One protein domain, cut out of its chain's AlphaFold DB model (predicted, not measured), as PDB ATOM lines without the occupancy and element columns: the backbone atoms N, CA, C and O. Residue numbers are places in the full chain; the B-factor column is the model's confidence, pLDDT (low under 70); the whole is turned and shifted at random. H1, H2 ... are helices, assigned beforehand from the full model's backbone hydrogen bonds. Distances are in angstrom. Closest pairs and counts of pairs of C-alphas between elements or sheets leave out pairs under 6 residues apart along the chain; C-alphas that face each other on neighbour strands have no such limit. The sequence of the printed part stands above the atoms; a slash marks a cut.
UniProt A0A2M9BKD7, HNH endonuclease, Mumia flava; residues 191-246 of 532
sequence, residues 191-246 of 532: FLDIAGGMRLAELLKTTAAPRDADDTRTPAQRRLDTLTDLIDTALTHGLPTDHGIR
ATOM      1  N   PHE A 191     271.855 212.744 141.331       92.38
ATOM      2  CA  PHE A 191     272.800 212.913 142.417       92.38
ATOM      3  C   PHE A 191     272.562 211.829 143.466       92.38
ATOM      4  O   PHE A 191     271.482 211.725 144.047       92.38
ATOM      5  N   LEU A 192     273.591 211.020 143.720       91.94
ATOM      6  CA  LEU A 192     273.559 210.057 144.811       91.94
ATOM      7  C   LEU A 192     274.080 210.696 146.087       91.94
ATOM      8  O   LEU A 192     275.091 211.399 146.107       91.94
ATOM      9  N   ASP A 193     273.375 210.381 147.156       88.31
ATOM     10  CA  ASP A 193     273.769 210.666 148.516       88.31
ATOM     11  C   ASP A 193     275.103 209.949 148.845       88.31
ATOM     12  O   ASP A 193     275.489 208.994 148.166       88.31
ATOM     13  N   ILE A 194     275.846 210.395 149.866       84.56
ATOM     14  CA  ILE A 194     277.195 209.854 150.137       84.56
ATOM     15  C   ILE A 194     277.148 208.331 150.343       84.56
ATOM     16  O   ILE A 194     277.956 207.599 149.770       84.56
ATOM     17  N   ALA A 195     276.182 207.834 151.121       86.94
ATOM     18  CA  ALA A 195     276.086 206.414 151.435       86.94
ATOM     19  C   ALA A 195     275.693 205.570 150.209       86.94
ATOM     20  O   ALA A 195     276.305 204.529 149.960       86.94
ATOM     21  N   GLY A 196     274.695 205.997 149.432       88.69
ATOM     22  CA  GLY A 196     274.274 205.321 148.205       88.69
ATOM     23  C   GLY A 196     275.339 205.372 147.112       88.69
ATOM     24  O   GLY A 196     275.619 204.348 146.487       88.69
ATOM     25  N   GLY A 197     275.996 206.519 146.937       91.38
ATOM     26  CA  GLY A 197     277.096 206.702 145.993       91.38
ATOM     27  C   GLY A 197     278.281 205.786 146.291       91.38
ATOM     28  O   GLY A 197     278.769 205.113 145.387       91.38
ATOM     29  N   MET A 198     278.694 205.685 147.559       92.62
ATOM     30  CA  MET A 198     279.782 204.788 147.972       92.62
ATOM     31  C   MET A 198     279.438 203.312 147.757       92.62
ATOM     32  O   MET A 198     280.263 202.557 147.241       92.62
ATOM     33  N   ARG A 199     278.212 202.894 148.098       92.25
ATOM     34  CA  ARG A 199     277.745 201.517 147.859       92.25
ATOM     35  C   ARG A 199     277.744 201.173 146.371       92.25
ATOM     36  O   ARG A 199     278.215 200.103 145.997       92.25
ATOM     37  N   LEU A 200     277.243 202.079 145.529       92.00
ATOM     38  CA  LEU A 200     277.233 201.877 144.082       92.00
ATOM     39  C   LEU A 200     278.657 201.858 143.510       92.00
ATOM     40  O   LEU A 200     278.960 201.010 142.679       92.00
ATOM     41  N   ALA A 201     279.534 202.759 143.956       91.81
ATOM     42  CA  ALA A 201     280.918 202.813 143.497       91.81
ATOM     43  C   ALA A 201     281.677 201.513 143.802       91.81
ATOM     44  O   ALA A 201     282.338 200.978 142.912       91.81
ATOM     45  N   GLU A 202     281.543 200.979 145.020       93.19
ATOM     46  CA  GLU A 202     282.198 199.725 145.406       93.19
ATOM     47  C   GLU A 202     281.635 198.528 144.631       93.19
ATOM     48  O   GLU A 202     282.393 197.703 144.124       93.19
ATOM     49  N   LEU A 203     280.314 198.474 144.442       91.50
ATOM     50  CA  LEU A 203     279.687 197.450 143.608       91.50
ATOM     51  C   LEU A 203     280.249 197.485 142.181       91.50
ATOM     52  O   LEU A 203     280.789 196.487 141.707       91.50
ATOM     53  N   LEU A 204     280.216 198.654 141.533       92.06
ATOM     54  CA  LEU A 204     280.693 198.838 140.161       92.06
ATOM     55  C   LEU A 204     282.187 198.536 140.007       92.06
ATOM     56  O   LEU A 204     282.602 198.052 138.957       92.06
ATOM     57  N   LYS A 205     283.001 198.794 141.034       88.31
ATOM     58  CA  LYS A 205     284.428 198.452 141.027       88.31
ATOM     59  C   LYS A 205     284.652 196.950 140.841       88.31
ATOM     60  O   LYS A 205     285.592 196.563 140.153       88.31
ATOM     61  N   THR A 206     283.786 196.127 141.429       87.62
ATOM     62  CA  THR A 206     283.890 194.664 141.358       87.62
ATOM     63  C   THR A 206     283.226 194.081 140.113       87.62
ATOM     64  O   THR A 206     283.806 193.222 139.455       87.62
ATOM     65  N   THR A 207     282.038 194.560 139.743       88.69
ATOM     66  CA  THR A 207     281.212 193.940 138.692       88.69
ATOM     67  C   THR A 207     281.454 194.510 137.294       88.69
ATOM     68  O   THR A 207     281.177 193.832 136.307       88.69
ATOM     69  N   ALA A 208     281.978 195.736 137.183       90.88
ATOM     70  CA  ALA A 208     282.252 196.394 135.902       90.88
ATOM     71  C   ALA A 208     283.729 196.301 135.470       90.88
ATOM     72  O   ALA A 208     284.168 197.034 134.573       90.88
ATOM     73  N   ALA A 209     284.511 195.425 136.107       88.62
ATOM     74  CA  ALA A 209     285.856 195.088 135.653       88.62
ATOM     75  C   ALA A 209     285.803 194.411 134.262       88.62
ATOM     76  O   ALA A 209     284.810 193.751 133.947       88.62
ATOM     77  N   PRO A 210     286.826 194.591 133.401       89.25
ATOM     78  CA  PRO A 210     286.931 193.834 132.152       89.25
ATOM     79  C   PRO A 210     286.866 192.330 132.432       89.25
ATOM     80  O   PRO A 210     287.504 191.859 133.375       89.25
ATOM     81  N   ARG A 211     286.088 191.588 131.637       83.00
ATOM     82  CA  ARG A 211     285.939 190.132 131.832       83.00
ATOM     83  C   ARG A 211     287.182 189.361 131.390       83.00
ATOM     84  O   ARG A 211     287.559 188.390 132.038       83.00
ATOM     85  N   ASP A 212     287.811 189.822 130.317       88.88
ATOM     86  CA  ASP A 212     289.011 189.254 129.713       88.88
ATOM     87  C   ASP A 212     289.780 190.341 128.934       88.88
ATOM     88  O   ASP A 212     289.423 191.525 128.967       88.88
ATOM     89  N   ALA A 213     290.872 189.941 128.276       89.50
ATOM     90  CA  ALA A 213     291.723 190.834 127.492       89.50
ATOM     91  C   ALA A 213     291.058 191.344 126.198       89.50
ATOM     92  O   ALA A 213     291.493 192.365 125.666       89.50
ATOM     93  N   ASP A 214     290.003 190.674 125.727       92.12
ATOM     94  CA  ASP A 214     289.297 190.988 124.483       92.12
ATOM     95  C   ASP A 214     288.059 191.877 124.721       92.12
ATOM     96  O   ASP A 214     287.375 192.287 123.777       92.12
ATOM     97  N   ASP A 215     287.765 192.229 125.977       90.94
ATOM     98  CA  ASP A 215     286.653 193.098 126.355       90.94
ATOM     99  C   ASP A 215     286.874 194.552 125.897       90.94
ATOM    100  O   ASP A 215     287.358 195.421 126.630       90.94
ATOM    101  N   THR A 216     286.454 194.832 124.662       93.75
ATOM    102  CA  THR A 216     286.567 196.145 124.003       93.75
ATOM    103  C   THR A 216     285.622 197.220 124.550       93.75
ATOM    104  O   THR A 216     285.687 198.377 124.119       93.75
ATOM    105  N   ARG A 217     284.734 196.892 125.499       93.56
ATOM    106  CA  ARG A 217     283.788 197.869 126.053       93.56
ATOM    107  C   ARG A 217     284.525 198.937 126.855       93.56
ATOM    108  O   ARG A 217     285.516 198.696 127.545       93.56
ATOM    109  N   THR A 218     283.998 200.151 126.833       94.81
ATOM    110  CA  THR A 218     284.477 201.221 127.709       94.81
ATOM    111  C   THR A 218     284.102 200.936 129.171       94.81
ATOM    112  O   THR A 218     283.098 200.267 129.440       94.81
ATOM    113  N   PRO A 219     284.829 201.505 130.155       91.81
ATOM    114  CA  PRO A 219     284.426 201.424 131.559       91.81
ATOM    115  C   PRO A 219     282.995 201.920 131.812       91.81
ATOM    116  O   PRO A 219     282.315 201.405 132.690       91.81
ATOM    117  N   ALA A 220     282.521 202.912 131.051       92.75
ATOM    118  CA  ALA A 220     281.157 203.418 131.172       92.75
ATOM    119  C   ALA A 220     280.108 202.403 130.689       92.75
ATOM    120  O   ALA A 220     279.112 202.209 131.378       92.75
ATOM    121  N   GLN A 221     280.359 201.725 129.565       93.88
ATOM    122  CA  GLN A 221     279.477 200.670 129.051       93.88
ATOM    123  C   GLN A 221     279.367 199.505 130.039       93.88
ATOM    124  O   GLN A 221     278.260 199.142 130.413       93.88
ATOM    125  N   ARG A 222     280.486 199.002 130.580       94.69
ATOM    126  CA  ARG A 222     280.445 197.912 131.575       94.69
ATOM    127  C   ARG A 222     279.687 198.275 132.854       94.69
ATOM    128  O   ARG A 222     279.013 197.430 133.436       94.69
ATOM    129  N   ARG A 223     279.787 199.532 133.305       94.12
ATOM    130  CA  ARG A 223     279.014 200.016 134.461       94.12
ATOM    131  C   ARG A 223     277.513 200.026 134.176       94.12
ATOM    132  O   ARG A 223     276.736 199.692 135.066       94.12
ATOM    133  N   LEU A 224     277.114 200.395 132.960       93.19
ATOM    134  CA  LEU A 224     275.714 200.337 132.540       93.19
ATOM    135  C   LEU A 224     275.220 198.890 132.421       93.19
ATOM    136  O   LEU A 224     274.108 198.604 132.857       93.19
ATOM    137  N   ASP A 225     276.051 197.979 131.912       91.44
ATOM    138  CA  ASP A 225     275.730 196.548 131.855       91.44
ATOM    139  C   ASP A 225     275.487 195.996 133.269       91.44
ATOM    140  O   ASP A 225     274.443 195.405 133.515       91.44
ATOM    141  N   THR A 226     276.367 196.304 134.236       92.44
ATOM    142  CA  THR A 226     276.129 195.951 135.651       92.44
ATOM    143  C   THR A 226     274.794 196.503 136.146       92.44
ATOM    144  O   THR A 226     274.038 195.801 136.811       92.44
ATOM    145  N   LEU A 227     274.509 197.785 135.890       92.56
ATOM    146  CA  LEU A 227     273.259 198.388 136.348       92.56
ATOM    147  C   LEU A 227     272.043 197.671 135.742       92.56
ATOM    148  O   LEU A 227     271.040 197.495 136.429       92.56
ATOM    149  N   THR A 228     272.151 197.231 134.489       90.25
ATOM    150  CA  THR A 228     271.122 196.442 133.805       90.25
ATOM    151  C   THR A 228     270.956 195.073 134.465       90.25
ATOM    152  O   THR A 228     269.838 194.733 134.836       90.25
ATOM    153  N   ASP A 229     272.049 194.365 134.765       89.00
ATOM    154  CA  ASP A 229     272.015 193.079 135.482       89.00
ATOM    155  C   ASP A 229     271.326 193.203 136.861       89.00
ATOM    156  O   ASP A 229     270.567 192.326 137.288       89.00
ATOM    157  N   LEU A 230     271.549 194.318 137.571       89.31
ATOM    158  CA  LEU A 230     270.888 194.605 138.851       89.31
ATOM    159  C   LEU A 230     269.385 194.853 138.680       89.31
ATOM    160  O   LEU A 230     268.589 194.378 139.494       89.31
ATOM    161  N   ILE A 231     268.995 195.585 137.634       87.62
ATOM    162  CA  ILE A 231     267.587 195.806 137.290       87.62
ATOM    163  C   ILE A 231     266.925 194.470 136.950       87.62
ATOM    164  O   ILE A 231     265.860 194.174 137.488       87.62
ATOM    165  N   ASP A 232     267.566 193.631 136.141       83.69
ATOM    166  CA  ASP A 232     267.041 192.324 135.743       83.69
ATOM    167  C   ASP A 232     266.901 191.379 136.939       83.69
ATOM    168  O   ASP A 232     265.884 190.695 137.087       83.69
ATOM    169  N   THR A 233     267.865 191.411 137.862       84.31
ATOM    170  CA  THR A 233     267.787 190.695 139.143       84.31
ATOM    171  C   THR A 233     266.569 191.160 139.948       84.31
ATOM    172  O   THR A 233     265.789 190.335 140.435       84.31
ATOM    173  N   ALA A 234     266.354 192.475 140.056       82.88
ATOM    174  CA  ALA A 234     265.207 193.038 140.765       82.88
ATOM    175  C   ALA A 234     263.869 192.696 140.084       82.88
ATOM    176  O   ALA A 234     262.911 192.345 140.768       82.88
ATOM    177  N   LEU A 235     263.791 192.726 138.752       77.12
ATOM    178  CA  LEU A 235     262.591 192.342 137.997       77.12
ATOM    179  C   LEU A 235     262.282 190.842 138.132       77.12
ATOM    180  O   LEU A 235     261.119 190.448 138.267       77.12
ATOM    181  N   THR A 236     263.322 190.007 138.148       76.81
ATOM    182  CA  THR A 236     263.206 188.547 138.225       76.81
ATOM    183  C   THR A 236     262.825 188.082 139.622       76.81
ATOM    184  O   THR A 236     261.920 187.261 139.774       76.81
ATOM    185  N   HIS A 237     263.483 188.597 140.658       78.75
ATOM    186  CA  HIS A 237     263.293 188.125 142.030       78.75
ATOM    187  C   HIS A 237     262.285 188.973 142.821       78.75
ATOM    188  O   HIS A 237     261.604 188.436 143.700       78.75
ATOM    189  N   GLY A 238     262.075 190.231 142.419       69.31
ATOM    190  CA  GLY A 238     261.320 191.245 143.155       69.31
ATOM    191  C   GLY A 238     262.161 191.908 144.248       69.31
ATOM    192  O   GLY A 238     263.168 191.354 144.692       69.31
ATOM    193  N   LEU A 239     261.732 193.079 144.718       74.75
ATOM    194  CA  LEU A 239     262.300 193.730 145.900       74.75
ATOM    195  C   LEU A 239     261.408 193.503 147.134       74.75
ATOM    196  O   LEU A 239     260.189 193.361 147.000       74.75
ATOM    197  N   PRO A 240     261.971 193.521 148.361       70.62
ATOM    198  CA  PRO A 240     261.180 193.408 149.593       70.62
ATOM    199  C   PRO A 240     260.061 194.455 149.699       70.62
ATOM    200  O   PRO A 240     259.005 194.197 150.275       70.62
ATOM    201  N   THR A 241     260.284 195.631 149.113       68.25
ATOM    202  CA  THR A 241     259.357 196.768 149.079       68.25
ATOM    203  C   THR A 241     258.189 196.590 148.114       68.25
ATOM    204  O   THR A 241     257.213 197.326 148.203       68.25
ATOM    205  N   ASP A 242     258.240 195.608 147.216       61.41
ATOM    206  CA  ASP A 242     257.264 195.490 146.129       61.41
ATOM    207  C   ASP A 242     255.959 194.808 146.565       61.41
ATOM    208  O   ASP A 242     255.075 194.562 145.744       61.41
ATOM    209  N   HIS A 243     255.823 194.452 147.851       60.41
ATOM    210  CA  HIS A 243     254.662 193.744 148.411       60.41
ATOM    211  C   HIS A 243     254.248 192.497 147.592       60.41
ATOM    212  O   HIS A 243     253.071 192.136 147.521       60.41
ATOM    213  N   GLY A 244     255.217 191.842 146.940       56.19
ATOM    214  CA  GLY A 244     255.003 190.677 146.075       56.19
ATOM    215  C   GLY A 244     254.522 190.986 144.648       56.19
ATOM    216  O   GLY A 244     254.179 190.058 143.911       56.19
ATOM    217  N   ILE A 245     254.484 192.256 144.229       58.75
ATOM    218  CA  ILE A 245     254.125 192.684 142.871       58.75
ATOM    219  C   ILE A 245     255.400 192.984 142.082       58.75
ATOM    220  O   ILE A 245     255.911 194.096 142.106       58.75
ATOM    221  N   ARG A 246     255.885 192.000 141.321       64.12
ATOM    222  CA  ARG A 246     257.019 192.209 140.410       64.12
ATOM    223  C   ARG A 246     256.642 193.213 139.312       64.12
ATOM    224  O   ARG A 246     255.598 193.011 138.674       64.12
TER     225      ARG A 246
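What this domain is: This is residues 191 to 246 of the 532 residues of the protein "HNH endonuclease" of Mumia flava (UniProt A0A2M9BKD7). What shape is this? Long helix H2 runs roughly along the longest axis, and H1 stands nearly square to it, its last residues meeting H2's first half as a lopsided L. Residues 212 to 217 stick out beyond one end of H2; residues 238 to 246 form a tail at the other. What is the make-up? The printed part has 56 residues with two named helices, H1 then H2, and no named strand: all helix, loose, radius of gyration of the C-alphas 13.7 A, spanning 42 by 27 by 16 A.

How they stand to each other: Where do the helices meet? H2, residues 219 to 237, touches H1, residues 194 to 207, with residues 223 to 226 alone against 204 to 207 alone; the closest C-alphas, of Leu 204 and Arg 223, are 6.1 A apart. At what angle? They are about perpendicular, at 80 degrees. Are their backbones whole? In H1 and H2 every O i to N i+4 pair is within hydrogen-bond range.

Where its parts are: Where is H2? It measures 27.1 A, from C-alpha 219 at (284.426, 201.424, 131.559) to C-alpha 237. Where is H1? It measures 20.0 A, from C-alpha 194 at (277.195, 209.854, 150.137) to C-alpha 207.

The domain as a whole: How far does it reach? The farthest C-alphas, of Ala 213 and His 243, are 42.7 A apart. Is it continuous? The printed part has no cut, and 11 residues make the long link from H1 to H2. Where is pLDDT under 70? At residues 238 and 241 to 246.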